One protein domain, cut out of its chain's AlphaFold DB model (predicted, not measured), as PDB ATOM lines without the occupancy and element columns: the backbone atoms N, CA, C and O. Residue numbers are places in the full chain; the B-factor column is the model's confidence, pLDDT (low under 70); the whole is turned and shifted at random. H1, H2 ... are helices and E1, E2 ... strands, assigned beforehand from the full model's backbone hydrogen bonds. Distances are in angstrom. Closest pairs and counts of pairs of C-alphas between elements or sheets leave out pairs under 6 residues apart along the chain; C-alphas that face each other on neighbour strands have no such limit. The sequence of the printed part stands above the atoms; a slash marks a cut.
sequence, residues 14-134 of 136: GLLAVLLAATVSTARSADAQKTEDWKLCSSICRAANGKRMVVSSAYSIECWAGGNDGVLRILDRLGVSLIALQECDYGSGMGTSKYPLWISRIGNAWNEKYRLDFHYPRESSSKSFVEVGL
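AT A GLANCE: This is residues 14 to 134 of the 136 residues of the protein "Hypothetical protein" of Polarella glacialis (UniProt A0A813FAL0). A long helix, H1, runs like a handle into a small head of two three-stranded sheets, which form a sandwich, two sheets face to face with their strands crossed. Residues 14 to 30 of H1 stick out as a free arm, while its residues 37 to 48 pack on the sheet E1 E2 E3 and its residues 36 to 47 on the sheet E4 E5 E6. The printed part has 121 residues, with one named helix and then six named strands, E1 to E6, in a mixed class; the sheets run E1 E2 E3 and E4 E5 E6, both antiparallel. The whole is only just loose, close to compact, with a radius of gyration of the C-alphas of 16.6 A, and is elongated, spanning 62 by 34 by 26 A.

HOW THE PARTS SIT: Start with H1, residues 14 to 48, where 26 of 31 O i to N i+4 pairs are within hydrogen-bond range. Next look at E1, residues 59 to 64, E2, residues 71 to 76, and E3, residues 82 to 87, a meander, each strand the antiparallel neighbour of the one before. In the hairpin E1 and E2, N 62 and O 73 are 3.0 A apart; in the hairpin E2 and E3, N 74 and O 84 are 2.8 A apart. H1 is on this sheet, two layers, at a height over the sheet of 11.6 A; its closest C-alphas to E1 are Cys 45 and Cys 63, 5.1 A. It runs across the strands, at 79 degrees to E1 on the local plane. Then find E4, residues 101 to 105, E5, residues 113 to 119, and E6, residues 127 to 133, a second meander. N 104 and O 115 are 2.9 A apart in the hairpin E4 and E5, and N 116 and O 130 are 2.8 A apart in the hairpin E5 and E6. H1 is on this sheet too, at a height of 8.1 A; its closest C-alphas to E4 are Leu 40 and Ile 103, 6.8 A. Between the sheets, E3 touches E4 at the C-alphas of Ala 84 and Leu 101, 5.3 A, while E1 and E5 are apart.

IN THESE COORDINATES: Find C-alpha 14 at (85.582, 2.462, 27.047); from there H1 runs 53.4 A to C-alpha 48 at (90.608, -2.371, 79.941). E1 spans 15.8 A, E2 15.9 A, E3 13.7 A, E4 13.5 A, E5 20.2 A and E6 20.1 A, ending at C-alpha 133 at (87.594, 8.239, 77.735).

THE WHOLE: The C-alphas of Gly 14 and Leu 78, the two farthest apart, are 61.9 A from each other. The printed part has no cut, and its long link is E3 to E4, 13 residues. Look for pLDDT under 70 at residues 14 to 28, 66 to 68, 95, and 122 to 123.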
ATOM      1  N   GLY A  14      85.495   1.446  25.987       44.03
ATOM      2  CA  GLY A  14      85.582   2.462  27.047       44.03
ATOM      3  C   GLY A  14      84.761   2.123  28.297       44.03
ATOM      4  O   GLY A  14      85.158   2.455  29.409       44.03
ATOM      5  N   LEU A  15      83.645   1.405  28.132       46.84
ATOM      6  CA  LEU A  15      82.717   1.087  29.225       46.84
ATOM      7  C   LEU A  15      83.206  -0.034  30.157       46.84
ATOM      8  O   LEU A  15      82.819  -0.059  31.323       46.84
ATOM      9  N   LEU A  16      84.092  -0.927  29.699       46.59
ATOM     10  CA  LEU A  16      84.625  -1.999  30.552       46.59
ATOM     11  C   LEU A  16      85.684  -1.502  31.554       46.59
ATOM     12  O   LEU A  16      85.811  -2.064  32.638       46.59
ATOM     13  N   ALA A  17      86.426  -0.441  31.224       49.75
ATOM     14  CA  ALA A  17      87.483   0.087  32.091       49.75
ATOM     15  C   ALA A  17      86.932   0.844  33.317       49.75
ATOM     16  O   ALA A  17      87.553   0.841  34.378       49.75
ATOM     17  N   VAL A  18      85.745   1.448  33.197       49.28
ATOM     18  CA  VAL A  18      85.115   2.212  34.289       49.28
ATOM     19  C   VAL A  18      84.562   1.288  35.384       49.28
ATOM     20  O   VAL A  18      84.647   1.616  36.565       49.28
ATOM     21  N   LEU A  19      84.076   0.094  35.025       48.28
ATOM     22  CA  LEU A  19      83.559  -0.884  35.993       48.28
ATOM     23  C   LEU A  19      84.669  -1.547  36.831       48.28
ATOM     24  O   LEU A  19      84.468  -1.786  38.019       48.28
ATOM     25  N   LEU A  20      85.859  -1.771  36.261       50.41
ATOM     26  CA  LEU A  20      87.011  -2.342  36.981       50.41
ATOM     27  C   LEU A  20      87.682  -1.347  37.951       50.41
ATOM     28  O   LEU A  20      88.204  -1.749  38.990       50.41
ATOM     29  N   ALA A  21      87.648  -0.042  37.661       50.34
ATOM     30  CA  ALA A  21      88.193   0.979  38.564       50.34
ATOM     31  C   ALA A  21      87.322   1.193  39.823       50.34
ATOM     32  O   ALA A  21      87.837   1.518  40.900       50.34
ATOM     33  N   ALA A  22      86.008   0.969  39.709       49.47
ATOM     34  CA  ALA A  22      85.065   1.106  40.817       49.47
ATOM     35  C   ALA A  22      85.200  -0.023  41.861       49.47
ATOM     36  O   ALA A  22      85.071   0.225  43.063       49.47
ATOM     37  N   THR A  23      85.529  -1.250  41.439       51.97
ATOM     38  CA  THR A  23      85.693  -2.395  42.357       51.97
ATOM     39  C   THR A  23      86.981  -2.322  43.181       51.97
ATOM     40  O   THR A  23      87.000  -2.728  44.339       51.97
ATOM     41  N   VAL A  24      88.064  -1.760  42.633       53.50
ATOM     42  CA  VAL A  24      89.341  -1.631  43.364       53.50
ATOM     43  C   VAL A  24      89.283  -0.516  44.415       53.50
ATOM     44  O   VAL A  24      89.821  -0.664  45.515       53.50
ATOM     45  N   SER A  25      88.602   0.589  44.106       56.84
ATOM     46  CA  SER A  25      88.453   1.718  45.035       56.84
ATOM     47  C   SER A  25      87.559   1.373  46.233       56.84
ATOM     48  O   SER A  25      87.851   1.775  47.359       56.84
ATOM     49  N   THR A  26      86.511   0.573  46.020       60.31
ATOM     50  CA  THR A  26      85.610   0.107  47.089       60.31
ATOM     51  C   THR A  26      86.268  -0.931  48.001       60.31
ATOM     52  O   THR A  26      86.116  -0.842  49.217       60.31
ATOM     53  N   ALA A  27      87.077  -1.847  47.453       61.91
ATOM     54  CA  ALA A  27      87.825  -2.825  48.250       61.91
ATOM     55  C   ALA A  27      88.848  -2.165  49.195       61.91
ATOM     56  O   ALA A  27      88.868  -2.462  50.388       61.91
ATOM     57  N   ARG A  28      89.633  -1.193  48.701       62.19
ATOM     58  CA  ARG A  28      90.581  -0.436  49.545       62.19
ATOM     59  C   ARG A  28      89.884   0.361  50.644       62.19
ATOM     60  O   ARG A  28      90.400   0.442  51.755       62.19
ATOM     61  N   SER A  29      88.717   0.933  50.345       70.44
ATOM     62  CA  SER A  29      87.925   1.667  51.336       70.44
ATOM     63  C   SER A  29      87.380   0.746  52.430       70.44
ATOM     64  O   SER A  29      87.369   1.133  53.596       70.44
ATOM     65  N   ALA A  30      86.951  -0.469  52.075       76.38
ATOM     66  CA  ALA A  30      86.454  -1.445  53.040       76.38
ATOM     67  C   ALA A  30      87.567  -1.951  53.970       76.38
ATOM     68  O   ALA A  30      87.355  -2.062  55.176       76.38
ATOM     69  N   ASP A  31      88.762  -2.213  53.440       79.19
ATOM     70  CA  ASP A  31      89.891  -2.663  54.260       79.19
ATOM     71  C   ASP A  31      90.457  -1.550  55.151       79.19
ATOM     72  O   ASP A  31      90.836  -1.811  56.298       79.19
ATOM     73  N   ALA A  32      90.446  -0.296  54.687       83.06
ATOM     74  CA  ALA A  32      90.778   0.855  55.526       83.06
ATOM     75  C   ALA A  32      89.796   0.990  56.701       83.06
ATOM     76  O   ALA A  32      90.233   1.146  57.840       83.06
ATOM     77  N   GLN A  33      88.490   0.844  56.445       83.12
ATOM     78  CA  GLN A  33      87.470   0.901  57.494       83.12
ATOM     79  C   GLN A  33      87.649  -0.219  58.524       83.12
ATOM     80  O   GLN A  33      87.711   0.064  59.716       83.12
ATOM     81  N   LYS A  34      87.829  -1.470  58.078       84.25
ATOM     82  CA  LYS A  34      88.115  -2.597  58.985       84.25
ATOM     83  C   LYS A  34      89.346  -2.328  59.843       84.25
ATOM     84  O   LYS A  34      89.359  -2.627  61.029       84.25
ATOM     85  N   THR A  35      90.390  -1.763  59.246       87.62
ATOM     86  CA  THR A  35      91.629  -1.461  59.965       87.62
ATOM     87  C   THR A  35      91.410  -0.414  61.052       87.62
ATOM     88  O   THR A  35      91.943  -0.560  62.149       87.62
ATOM     89  N   GLU A  36      90.617   0.619  60.780       88.31
ATOM     90  CA  GLU A  36      90.263   1.615  61.791       88.31
ATOM     91  C   GLU A  36      89.363   1.024  62.881       88.31
ATOM     92  O   GLU A  36      89.683   1.171  64.060       88.31
ATOM     93  N   ASP A  37      88.320   0.275  62.526       88.12
ATOM     94  CA  ASP A  37      87.426  -0.373  63.496       88.12
ATOM     95  C   ASP A  37      88.203  -1.302  64.447       88.12
ATOM     96  O   ASP A  37      88.011  -1.264  65.668       88.12
ATOM     97  N   TRP A  38      89.149  -2.073  63.900       90.25
ATOM     98  CA  TRP A  38      90.034  -2.948  64.666       90.25
ATOM     99  C   TRP A  38      90.925  -2.159  65.636       90.25
ATOM    100  O   TRP A  38      91.022  -2.505  66.817       90.25
ATOM    101  N   LYS A  39      91.542  -1.055  65.184       90.69
ATOM    102  CA  LYS A  39      92.362  -0.183  66.049       90.69
ATOM    103  C   LYS A  39      91.550   0.413  67.196       90.69
ATOM    104  O   LYS A  39      92.048   0.499  68.317       90.69
ATOM    105  N   LEU A  40      90.316   0.844  66.928       90.94
ATOM    106  CA  LEU A  40      89.442   1.417  67.952       90.94
ATOM    107  C   LEU A  40      89.089   0.367  69.015       90.94
ATOM    108  O   LEU A  40      89.247   0.623  70.210       90.94
ATOM    109  N   CYS A  41      88.675  -0.825  68.579       91.69
ATOM    110  CA  CYS A  41      88.321  -1.935  69.462       91.69
ATOM    111  C   CYS A  41      89.513  -2.372  70.327       91.69
ATOM    112  O   CYS A  41      89.424  -2.391  71.559       91.69
ATOM    113  N   SER A  42      90.658  -2.643  69.692       91.50
ATOM    114  CA  SER A  42      91.881  -3.085  70.370       91.50
ATOM    115  C   SER A  42      92.435  -2.039  71.345       91.50
ATOM    116  O   SER A  42      92.924  -2.414  72.409       91.50
ATOM    117  N   SER A  43      92.303  -0.738  71.056       91.12
ATOM    118  CA  SER A  43      92.704   0.334  71.982       91.12
ATOM    119  C   SER A  43      91.913   0.285  73.295       91.12
ATOM    120  O   SER A  43      92.497   0.254  74.383       91.12
ATOM    121  N   ILE A  44      90.583   0.178  73.205       90.88
ATOM    122  CA  ILE A  44      89.710   0.062  74.383       90.88
ATOM    123  C   ILE A  44      90.018  -1.232  75.143       90.88
ATOM    124  O   ILE A  44      90.134  -1.221  76.369       90.88
ATOM    125  N   CYS A  45      90.186  -2.342  74.423       90.94
ATOM    126  CA  CYS A  45      90.497  -3.639  75.014       90.94
ATOM    127  C   CYS A  45      91.834  -3.650  75.767       90.94
ATOM    128  O   CYS A  45      91.910  -4.144  76.897       90.94
ATOM    129  N   ARG A  46      92.868  -3.035  75.186       90.06
ATOM    130  CA  ARG A  46      94.181  -2.874  75.813       90.06
ATOM    131  C   ARG A  46      94.098  -2.018  77.073       90.06
ATOM    132  O   ARG A  46      94.688  -2.384  78.084       90.06
ATOM    133  N   ALA A  47      93.340  -0.922  77.035       88.62
ATOM    134  CA  ALA A  47      93.148  -0.062  78.199       88.62
ATOM    135  C   ALA A  47      92.351  -0.750  79.322       88.62
ATOM    136  O   ALA A  47      92.669  -0.578  80.498       88.62
ATOM    137  N   ALA A  48      91.353  -1.569  78.973       88.50
ATOM    138  CA  ALA A  48      90.608  -2.371  79.941       88.50
ATOM    139  C   ALA A  48      91.492  -3.441  80.605       88.50
ATOM    140  O   ALA A  48      91.295  -3.755  81.777       88.50
ATOM    141  N   ASN A  49      92.465  -3.997  79.872       86.69
ATOM    142  CA  ASN A  49      93.418  -5.006  80.350       86.69
ATOM    143  C   ASN A  49      92.740  -6.168  81.109       86.69
ATOM    144  O   ASN A  49      93.123  -6.521  82.226       86.69
ATOM    145  N   GLY A  50      91.652  -6.697  80.542       84.62
ATOM    146  CA  GLY A  50      90.867  -7.780  81.147       84.62
ATOM    147  C   GLY A  50      90.028  -7.384  82.368       84.62
ATOM    148  O   GLY A  50      89.390  -8.242  82.971       84.62
ATOM    149  N   LYS A  51      90.011  -6.104  82.759       88.75
ATOM    150  CA  LYS A  51      89.213  -5.607  83.884       88.75
ATOM    151  C   LYS A  51      87.848  -5.126  83.411       88.75
ATOM    152  O   LYS A  51      87.707  -4.515  82.351       88.75
ATOM    153  N   ARG A  52      86.847  -5.329  84.266       91.62
ATOM    154  CA  ARG A  52      85.524  -4.729  84.109       91.62
ATOM    155  C   ARG A  52      85.537  -3.283  84.603       91.62
ATOM    156  O   ARG A  52      85.919  -3.021  85.743       91.62
ATOM    157  N   MET A  53      85.075  -2.357  83.770       90.94
ATOM    158  CA  MET A  53      85.012  -0.923  84.059       90.94
ATOM    159  C   MET A  53      83.557  -0.455  84.071       90.94
ATOM    160  O   MET A  53      82.805  -0.712  83.137       90.94
ATOM    161  N   VAL A  54      83.141   0.241  85.126       92.81
ATOM    162  CA  VAL A  54      81.808   0.857  85.182       92.81
ATOM    163  C   VAL A  54      81.860   2.176  84.417       92.81
ATOM    164  O   VAL A  54      82.640   3.055  84.772       92.81
ATOM    165  N   VAL A  55      81.045   2.307  83.368       91.88
ATOM    166  CA  VAL A  55      81.051   3.483  82.473       91.88
ATOM    167  C   VAL A  55      79.836   4.383  82.671       91.88
ATOM    168  O   VAL A  55      79.852   5.546  82.287       91.88
ATOM    169  N   SER A  56      78.776   3.866  83.290       91.25
ATOM    170  CA  SER A  56      77.597   4.640  83.678       91.25
ATOM    171  C   SER A  56      76.879   3.971  84.852       91.25
ATOM    172  O   SER A  56      77.261   2.892  85.301       91.25
ATOM    173  N   SER A  57      75.796   4.582  85.332       91.38
ATOM    174  CA  SER A  57      74.923   3.966  86.337       91.38
ATOM    175  C   SER A  57      74.205   2.706  85.836       91.38
ATOM    176  O   SER A  57      73.746   1.920  86.663       91.38
ATOM    177  N   ALA A  58      74.112   2.499  84.519       91.81
ATOM    178  CA  ALA A  58      73.374   1.395  83.907       91.81
ATOM    179  C   ALA A  58      74.275   0.311  83.295       91.81
ATOM    180  O   ALA A  58      73.843  -0.835  83.175       91.81
ATOM    181  N   TYR A  59      75.513   0.655  82.935       94.62
ATOM    182  CA  TYR A  59      76.356  -0.188  82.090       94.62
ATOM    183  C   TYR A  59      77.779  -0.328  82.622       94.62
ATOM    184  O   TYR A  59      78.375   0.616  83.156       94.62
ATOM    185  N   SER A  60      78.344  -1.507  82.395       95.25
ATOM    186  CA  SER A  60      79.768  -1.782  82.551       95.25
ATOM    187  C   SER A  60      80.348  -2.304  81.239       95.25
ATOM    188  O   SER A  60      79.620  -2.819  80.394       95.25
ATOM    189  N   ILE A  61      81.651  -2.138  81.044       94.38
ATOM    190  CA  ILE A  61      82.378  -2.686  79.902       94.38
ATOM    191  C   ILE A  61      83.452  -3.651  80.370       94.38
ATOM    192  O   ILE A  61      84.045  -3.471  81.432       94.38
ATOM    193  N   GLU A  62      83.713  -4.668  79.567       93.69
ATOM    194  CA  GLU A  62      84.744  -5.667  79.816       93.69
ATOM    195  C   GLU A  62      85.395  -6.046  78.488       93.69
ATOM    196  O   GLU A  62      84.705  -6.192  77.480       93.69
ATOM    197  N   CYS A  63      86.714  -6.229  78.487       92.88
ATOM    198  CA  CYS A  63      87.391  -6.917  77.396       92.88
ATOM    199  C   CYS A  63      87.702  -8.351  77.823       92.88
ATOM    200  O   CYS A  63      88.587  -8.582  78.650       92.88
ATOM    201  N   TRP A  64      86.957  -9.310  77.281       88.81
ATOM    202  CA  TRP A  64      87.164 -10.731  77.551       88.81
ATOM    203  C   TRP A  64      88.246 -11.309  76.639       88.81
ATOM    204  O   TRP A  64      88.386 -10.847  75.511       88.81
ATOM    205  N   ALA A  65      88.992 -12.313  77.114       80.75
ATOM    206  CA  ALA A  65      90.173 -12.849  76.422       80.75
ATOM    207  C   ALA A  65      91.185 -11.738  76.060       80.75
ATOM    208  O   ALA A  65      91.588 -11.607  74.912       80.75
ATOM    209  N   GLY A  66      91.506 -10.890  77.050       64.06
ATOM    210  CA  GLY A  66      92.160  -9.587  76.880       64.06
ATOM    211  C   GLY A  66      93.457  -9.560  76.057       64.06
ATOM    212  O   GLY A  66      94.063 -10.581  75.761       64.06
ATOM    213  N   GLY A  67      93.905  -8.349  75.717       68.56
ATOM    214  CA  GLY A  67      95.040  -8.113  74.823       68.56
ATOM    215  C   GLY A  67      94.612  -7.296  73.606       68.56
ATOM    216  O   GLY A  67      93.779  -6.398  73.733       68.56
ATOM    217  N   ASN A  68      95.193  -7.597  72.442       68.69
ATOM    218  CA  ASN A  68      94.850  -6.932  71.180       68.69
ATOM    219  C   ASN A  68      93.633  -7.563  70.485       68.69
ATOM    220  O   ASN A  68      92.918  -6.848  69.792       68.69
ATOM    221  N   ASP A  69      93.366  -8.846  70.749       74.94
ATOM    222  CA  ASP A  69      92.414  -9.674  69.992       74.94
ATOM    223  C   ASP A  69      91.284 -10.206  70.894       74.94
ATOM    224  O   ASP A  69      90.844 -11.349  70.797       74.94
ATOM    225  N   GLY A  70      90.847  -9.372  71.842       88.00
ATOM    226  CA  GLY A  70      89.791  -9.721  72.793       88.00
ATOM    227  C   GLY A  70      88.377  -9.513  72.248       88.00
ATOM    228  O   GLY A  70      88.158  -9.147  71.096       88.00
ATOM    229  N   VAL A  71      87.384  -9.697  73.118       92.50
ATOM    230  CA  VAL A  71      85.977  -9.381  72.838       92.50
ATOM    231  C   VAL A  71      85.542  -8.245  73.748       92.50
ATOM    232  O   VAL A  71      85.398  -8.439  74.959       92.50
ATOM    233  N   LEU A  72      85.307  -7.067  73.169       94.12
ATOM    234  CA  LEU A  72      84.736  -5.936  73.888       94.12
ATOM    235  C   LEU A  72      83.251  -6.200  74.133       94.12
ATOM    236  O   LEU A  72      82.485  -6.444  73.202       94.12
ATOM    237  N   ARG A  73      82.840  -6.143  75.396       94.62
ATOM    238  CA  ARG A  73      81.477  -6.421  75.847       94.62
ATOM    239  C   ARG A  73      80.937  -5.226  76.604       94.62
ATOM    240  O   ARG A  73      81.603  -4.707  77.495       94.62
ATOM    241  N   ILE A  74      79.705  -4.847  76.295       95.12
ATOM    242  CA  ILE A  74      78.881  -4.011  77.163       95.12
ATOM    243  C   ILE A  74      77.987  -4.946  77.955       95.12
ATOM    244  O   ILE A  74      77.274  -5.765  77.378       95.12
ATOM    245  N   LEU A  75      78.023  -4.813  79.269       95.00
ATOM    246  CA  LEU A  75      77.201  -5.553  80.205       95.00
ATOM    247  C   LEU A  75      76.278  -4.582  80.949       95.00
ATOM    248  O   LEU A  75      76.505  -3.368  80.974       95.00
ATOM    249  N   ASP A  76      75.254  -5.117  81.604       93.50
ATOM    250  CA  ASP A  76      74.511  -4.357  82.604       93.50
ATOM    251  C   ASP A  76      75.424  -3.912  83.768       93.50
ATOM    252  O   ASP A  76      76.599  -4.286  83.881       93.50
ATOM    253  N   ARG A  77      74.887  -3.073  84.657       90.62
ATOM    254  CA  ARG A  77      75.612  -2.564  85.830       90.62
ATOM    255  C   ARG A  77      76.188  -3.687  86.705       90.62
ATOM    256  O   ARG A  77      77.250  -3.510  87.298       90.62
ATOM    257  N   LEU A  78      75.486  -4.815  86.815       91.69
ATOM    258  CA  LEU A  78      75.896  -5.951  87.645       91.69
ATOM    259  C   LEU A  78      76.934  -6.837  86.942       91.69
ATOM    260  O   LEU A  78      77.600  -7.637  87.600       91.69
ATOM    261  N   GLY A  79      77.107  -6.659  85.631       92.12
ATOM    262  CA  GLY A  79      77.914  -7.481  84.741       92.12
ATOM    263  C   GLY A  79      77.350  -8.880  84.519       92.12
ATOM    264  O   GLY A  79      78.121  -9.795  84.257       92.12
ATOM    265  N   VAL A  80      76.038  -9.058  84.676       92.12
ATOM    266  CA  VAL A  80      75.368 -10.357  84.517       92.12
ATOM    267  C   VAL A  80      74.831 -10.493  83.097       92.12
ATOM    268  O   VAL A  80      75.059 -11.500  82.430       92.12
ATOM    269  N   SER A  81      74.142  -9.460  82.613       92.94
ATOM    270  CA  SER A  81      73.528  -9.476  81.288       92.94
ATOM    271  C   SER A  81      74.452  -8.855  80.255       92.94
ATOM    272  O   SER A  81      74.839  -7.695  80.374       92.94
ATOM    273  N   LEU A  82      74.749  -9.599  79.193       93.50
ATOM    274  CA  LEU A  82      75.426  -9.064  78.015       93.50
ATOM    275  C   LEU A  82      74.464  -8.173  77.218       93.50
ATOM    276  O   LEU A  82      73.377  -8.600  76.853       93.50
ATOM    277  N   ILE A  83      74.853  -6.948  76.909       93.88
ATOM    278  CA  ILE A  83      74.039  -5.994  76.150       93.88
ATOM    279  C   ILE A  83      74.482  -5.965  74.691       93.88
ATOM    280  O   ILE A  83      73.664  -6.171  73.799       93.88
ATOM    281  N   ALA A  84      75.781  -5.782  74.472       94.50
ATOM    282  CA  ALA A  84      76.399  -5.677  73.156       94.50
ATOM    283  C   ALA A  84      77.805  -6.281  73.183       94.50
ATOM    284  O   ALA A  84      78.436  -6.325  74.242       94.50
ATOM    285  N   LEU A  85      78.296  -6.752  72.040       93.81
ATOM    286  CA  LEU A  85      79.655  -7.255  71.899       93.81
ATOM    287  C   LEU A  85      80.236  -6.973  70.515       93.81
ATOM    288  O   LEU A  85      79.531  -7.019  69.503       93.81
ATOM    289  N   GLN A  86      81.549  -6.784  70.489       92.44
ATOM    290  CA  GLN A  86      82.357  -6.739  69.280       92.44
ATOM    291  C   GLN A  86      83.645  -7.525  69.504       92.44
ATOM    292  O   GLN A  86      84.349  -7.324  70.494       92.44
ATOM    293  N   GLU A  87      83.946  -8.425  68.577       91.88
ATOM    294  CA  GLU A  87      85.250  -9.075  68.501       91.88
ATOM    295  C   GLU A  87      86.275  -8.057  67.991       91.88
ATOM    296  O   GLU A  87      86.025  -7.351  67.012       91.88
ATOM    297  N   CYS A  88      87.408  -7.948  68.683       90.25
ATOM    298  CA  CYS A  88      88.503  -7.055  68.318       90.25
ATOM    299  C   CYS A  88      89.581  -7.762  67.486       90.25
ATOM    300  O   CYS A  88      90.644  -7.185  67.292       90.25
ATOM    301  N   ASP A  89      89.330  -8.978  66.991       88.44
ATOM    302  CA  ASP A  89      90.229  -9.656  66.054       88.44
ATOM    303  C   ASP A  89      90.079  -9.075  64.637       88.44
ATOM    304  O   ASP A  89      88.979  -8.718  64.187       88.44
ATOM    305  N   TYR A  90      91.198  -8.958  63.925       85.25
ATOM    306  CA  TYR A  90      91.229  -8.370  62.595       85.25
ATOM    307  C   TYR A  90      90.487  -9.266  61.597       85.25
ATOM    308  O   TYR A  90      90.877 -10.396  61.329       85.25
ATOM    309  N   GLY A  91      89.423  -8.740  60.989       79.56
ATOM    310  CA  GLY A  91      88.643  -9.483  59.994       79.56
ATOM    311  C   GLY A  91      87.536 -10.379  60.561       79.56
ATOM    312  O   GLY A  91      86.837 -11.008  59.774       79.56
ATOM    313  N   SER A  92      87.286 -10.352  61.874       79.31
ATOM    314  CA  SER A  92      86.196 -11.073  62.574       79.31
ATOM    315  C   SER A  92      84.761 -10.702  62.155       79.31
ATOM    316  O   SER A  92      83.788 -11.239  62.675       79.31
ATOM    317  N   GLY A  93      84.584  -9.767  61.217       74.12
ATOM    318  CA  GLY A  93      83.262  -9.229  60.896       74.12
ATOM    319  C   GLY A  93      82.741  -8.316  62.009       74.12
ATOM    320  O   GLY A  93      81.607  -8.457  62.459       74.12
ATOM    321  N   MET A  94      83.571  -7.377  62.469       74.06
ATOM    322  CA  MET A  94      83.218  -6.348  63.455       74.06
ATOM    323  C   MET A  94      81.813  -5.767  63.225       74.06
ATOM    324  O   MET A  94      81.477  -5.322  62.129       74.06
ATOM    325  N   GLY A  95      80.976  -5.806  64.264       69.81
ATOM    326  CA  GLY A  95      79.593  -5.320  64.207       69.81
ATOM    327  C   GLY A  95      78.572  -6.281  63.577       69.81
ATOM    328  O   GLY A  95      77.404  -5.916  63.480       69.81
ATOM    329  N   THR A  96      78.959  -7.503  63.182       81.25
ATOM    330  CA  THR A  96      78.037  -8.523  62.624       81.25
ATOM    331  C   THR A  96      77.471  -9.497  63.663       81.25
ATOM    332  O   THR A  96      76.716 -10.410  63.324       81.25
ATOM    333  N   SER A  97      77.811  -9.315  64.941       85.12
ATOM    334  CA  SER A  97      77.326 -10.179  66.016       85.12
ATOM    335  C   SER A  97      75.808 -10.041  66.217       85.12
ATOM    336  O   SER A  97      75.198  -9.030  65.868       85.12
ATOM    337  N   LYS A  98      75.185 -11.036  66.868       87.25
ATOM    338  CA  LYS A  98      73.770 -10.958  67.297       87.25
ATOM    339  C   LYS A  98      73.499  -9.763  68.230       87.25
ATOM    340  O   LYS A  98      72.356  -9.335  68.372       87.25
ATOM    341  N   TYR A  99      74.539  -9.241  68.876       89.75
ATOM    342  CA  TYR A  99      74.472  -8.128  69.815       89.75
ATOM    343  C   TYR A  99      75.409  -7.020  69.331       89.75
ATOM    344  O   TYR A  99      76.457  -6.812  69.942       89.75
ATOM    345  N   PRO A 100      75.089  -6.362  68.204       90.62
ATOM    346  CA  PRO A 100      76.044  -5.508  67.524       90.62
ATOM    347  C   PRO A 100      76.447  -4.330  68.409       90.62
ATOM    348  O   PRO A 100      75.619  -3.697  69.072       90.62
ATOM    349  N   LEU A 101      77.745  -4.062  68.396       92.62
ATOM    350  CA  LEU A 101      78.388  -2.934  69.039       92.62
ATOM    351  C   LEU A 101      79.148  -2.177  67.952       92.62
ATOM    352  O   LEU A 101      79.868  -2.790  67.164       92.62
ATOM    353  N   TRP A 102      78.959  -0.863  67.903       92.25
ATOM    354  CA  TRP A 102      79.679   0.023  66.995       92.25
ATOM    355  C   TRP A 102      80.504   1.012  67.798       92.25
ATOM    356  O   TRP A 102      80.045   1.539  68.810       92.25
ATOM    357  N   ILE A 103      81.722   1.270  67.335       93.75
ATOM    358  CA  ILE A 103      82.676   2.136  68.020       93.75
ATOM    359  C   ILE A 103      82.982   3.305  67.100       93.75
ATOM    360  O   ILE A 103      83.381   3.118  65.955       93.75
ATOM    361  N   SER A 104      82.823   4.521  67.606       93.62
ATOM    362  CA  SER A 104      83.201   5.738  66.894       93.62
ATOM    363  C   SER A 104      84.124   6.595  67.752       93.62
ATOM    364  O   SER A 104      83.992   6.670  68.974       93.62
ATOM    365  N   ARG A 105      85.098   7.250  67.117       93.44
ATOM    366  CA  ARG A 105      85.957   8.232  67.785       93.44
ATOM    367  C   ARG A 105      85.226   9.574  67.819       93.44
ATOM    368  O   ARG A 105      84.901  10.120  66.772       93.44
ATOM    369  N   ILE A 106      85.006  10.108  69.017       94.75
ATOM    370  CA  ILE A 106      84.408  11.442  69.233       94.75
ATOM    371  C   ILE A 106      85.425  12.457  69.772       94.75
ATOM    372  O   ILE A 106      85.181  13.661  69.766       94.75
ATOM    373  N   GLY A 107      86.562  11.968  70.267       88.06
ATOM    374  CA  GLY A 107      87.669  12.778  70.752       88.06
ATOM    375  C   GLY A 107      88.685  13.143  69.670       88.06
ATOM    376  O   GLY A 107      88.635  12.658  68.541       88.06
ATOM    377  N   ASN A 108      89.652  13.977  70.042       87.69
ATOM    378  CA  ASN A 108      90.800  14.313  69.197       87.69
ATOM    379  C   ASN A 108      92.048  13.524  69.637       87.69
ATOM    380  O   ASN A 108      91.991  12.724  70.569       87.69
ATOM    381  N   ALA A 109      93.184  13.751  68.972       82.06
ATOM    382  CA  ALA A 109      94.444  13.062  69.273       82.06
ATOM    383  C   ALA A 109      94.952  13.271  70.716       82.06
ATOM    384  O   ALA A 109      95.722  12.459  71.211       82.06
ATOM    385  N   TRP A 110      94.512  14.336  71.393       85.00
ATOM    386  CA  TRP A 110      94.944  14.702  72.748       85.00
ATOM    387  C   TRP A 110      93.951  14.282  73.837       85.00
ATOM    388  O   TRP A 110      94.249  14.368  75.024       85.00
ATOM    389  N   ASN A 111      92.745  13.873  73.445       87.50
ATOM    390  CA  ASN A 111      91.656  13.515  74.339       87.50
ATOM    391  C   ASN A 111      90.902  12.348  73.717       87.50
ATOM    392  O   ASN A 111      89.867  12.538  73.074       87.50
ATOM    393  N   GLU A 112      91.471  11.152  73.858       89.31
ATOM    394  CA  GLU A 112      90.908   9.940  73.285       89.31
ATOM    395  C   GLU A 112      89.572   9.602  73.939       89.31
ATOM    396  O   GLU A 112      89.494   9.076  75.051       89.31
ATOM    397  N   LYS A 113      88.504   9.912  73.208       93.81
ATOM    398  CA  LYS A 113      87.135   9.591  73.579       93.81
ATOM    399  C   LYS A 113      86.476   8.791  72.478       93.81
ATOM    400  O   LYS A 113      86.564   9.144  71.297       93.81
ATOM    401  N   TYR A 114      85.766   7.761  72.899       94.44
ATOM    402  CA  TYR A 114      85.047   6.851  72.033       94.44
ATOM    403  C   TYR A 114      83.581   6.822  72.449       94.44
ATOM    404  O   TYR A 114      83.264   6.844  73.639       94.44
ATOM    405  N   ARG A 115      82.690   6.768  71.466       95.50
ATOM    406  CA  ARG A 115      81.282   6.454  71.664       95.50
ATOM    407  C   ARG A 115      81.057   5.006  71.249       95.50
ATOM    408  O   ARG A 115      81.504   4.588  70.182       95.50
ATOM    409  N   LEU A 116      80.380   4.267  72.116       95.06
ATOM    410  CA  LEU A 116      79.978   2.888  71.900       95.06
ATOM    411  C   LEU A 116      78.464   2.863  71.705       95.06
ATOM    412  O   LEU A 116      77.726   3.098  72.662       95.06
ATOM    413  N   ASP A 117      78.014   2.610  70.482       95.00
ATOM    414  CA  ASP A 117      76.605   2.553  70.100       95.00
ATOM    415  C   ASP A 117      76.122   1.096  70.052       95.00
ATOM    416  O   ASP A 117      76.824   0.209  69.563       95.00
ATOM    417  N   PHE A 118      74.911   0.837  70.543       93.88
ATOM    418  CA  PHE A 118      74.311  -0.499  70.595       93.88
ATOM    419  C   PHE A 118      72.780  -0.431  70.654       93.88
ATOM    420  O   PHE A 118      72.199   0.619  70.913       93.88
ATOM    421  N   HIS A 119      72.100  -1.555  70.435       90.50
ATOM    422  CA  HIS A 119      70.642  -1.639  70.569       90.50
ATOM    423  C   HIS A 119      70.231  -2.048  71.989       90.50
ATOM    424  O   HIS A 119      70.737  -3.039  72.519       90.50
ATOM    425  N   TYR A 120      69.302  -1.302  72.600       80.94
ATOM    426  CA  TYR A 120      68.743  -1.655  73.908       80.94
ATOM    427  C   TYR A 120      67.243  -1.306  74.024       80.94
ATOM    428  O   TYR A 120      66.858  -0.181  73.687       80.94
ATOM    429  N   PRO A 121      66.389  -2.226  74.530       75.69
ATOM    430  CA  PRO A 121      66.672  -3.638  74.833       75.69
ATOM    431  C   PRO A 121      67.066  -4.450  73.586       75.69
ATOM    432  O   PRO A 121      66.906  -3.977  72.462       75.69
ATOM    433  N   ARG A 122      67.614  -5.660  73.778       66.19
ATOM    434  CA  ARG A 122      67.881  -6.613  72.682       66.19
ATOM    435  C   ARG A 122      66.589  -6.752  71.865       66.19
ATOM    436  O   ARG A 122      65.564  -7.038  72.466       66.19
ATOM    437  N   GLU A 123      66.646  -6.514  70.552       66.31
ATOM    438  CA  GLU A 123      65.502  -6.478  69.602       66.31
ATOM    439  C   GLU A 123      64.764  -5.131  69.462       66.31
ATOM    440  O   GLU A 123      63.870  -4.993  68.631       66.31
ATOM    441  N   SER A 124      65.179  -4.095  70.191       74.44
ATOM    442  CA  SER A 124      64.684  -2.733  69.985       74.44
ATOM    443  C   SER A 124      65.347  -2.061  68.782       74.44
ATOM    444  O   SER A 124      66.563  -2.138  68.590       74.44
ATOM    445  N   SER A 125      64.566  -1.297  68.016       77.00
ATOM    446  CA  SER A 125      65.105  -0.358  67.024       77.00
ATOM    447  C   SER A 125      65.806   0.841  67.675       77.00
ATOM    448  O   SER A 125      66.600   1.516  67.020       77.00
ATOM    449  N   SER A 126      65.554   1.087  68.965       83.00
ATOM    450  CA  SER A 126      66.162   2.182  69.713       83.00
ATOM    451  C   SER A 126      67.639   1.907  69.990       83.00
ATOM    452  O   SER A 126      68.008   0.875  70.562       83.00
ATOM    453  N   LYS A 127      68.486   2.850  69.573       87.88
ATOM    454  CA  LYS A 127      69.922   2.830  69.848       87.88
ATOM    455  C   LYS A 127      70.203   3.538  71.168       87.88
ATOM    456  O   LYS A 127      69.694   4.624  71.427       87.88
ATOM    457  N   SER A 128      71.032   2.913  71.987       92.62
ATOM    458  CA  SER A 128      71.642   3.491  73.179       92.62
ATOM    459  C   SER A 128      73.134   3.668  72.939       92.62
ATOM    460  O   SER A 128      73.712   3.023  72.063       92.62
ATOM    461  N   PHE A 129      73.761   4.542  73.722       94.62
ATOM    462  CA  PHE A 129      75.197   4.749  73.642       94.62
ATOM    463  C   PHE A 129      75.820   4.955  75.019       94.62
ATOM    464  O   PHE A 129      75.157   5.375  75.968       94.62
ATOM    465  N   VAL A 130      77.118   4.683  75.105       95.19
ATOM    466  CA  VAL A 130      77.975   5.082  76.226       95.19
ATOM    467  C   VAL A 130      79.237   5.744  75.692       95.19
ATOM    468  O   VAL A 130      79.727   5.394  74.620       95.19
ATOM    469  N   GLU A 131      79.768   6.708  76.434       95.12
ATOM    470  CA  GLU A 131      81.013   7.388  76.084       95.12
ATOM    471  C   GLU A 131      82.121   6.942  77.034       95.12
ATOM    472  O   GLU A 131      81.935   6.895  78.250       95.12
ATOM    473  N   VAL A 132      83.278   6.606  76.471       93.25
ATOM    474  CA  VAL A 132      84.449   6.151  77.220       93.25
ATOM    475  C   VAL A 132      85.645   7.021  76.864       93.25
ATOM    476  O   VAL A 132      85.923   7.272  75.693       93.25
ATOM    477  N   GLY A 133      86.337   7.515  77.886       92.12
ATOM    478  CA  GLY A 133      87.594   8.239  77.735       92.12
ATOM    479  C   GLY A 133      88.753   7.358  78.176       92.12
ATOM    480  O   GLY A 133      88.706   6.815  79.281       92.12
ATOM    481  N   LEU A 134      89.783   7.234  77.342       86.56
ATOM    482  CA  LEU A 134      91.031   6.585  77.731       86.56
ATOM    483  C   LEU A 134      91.981   7.663  78.257       86.56
ATOM    484  O   LEU A 134      92.258   8.647  77.571       86.56
TER     485      LEU A 134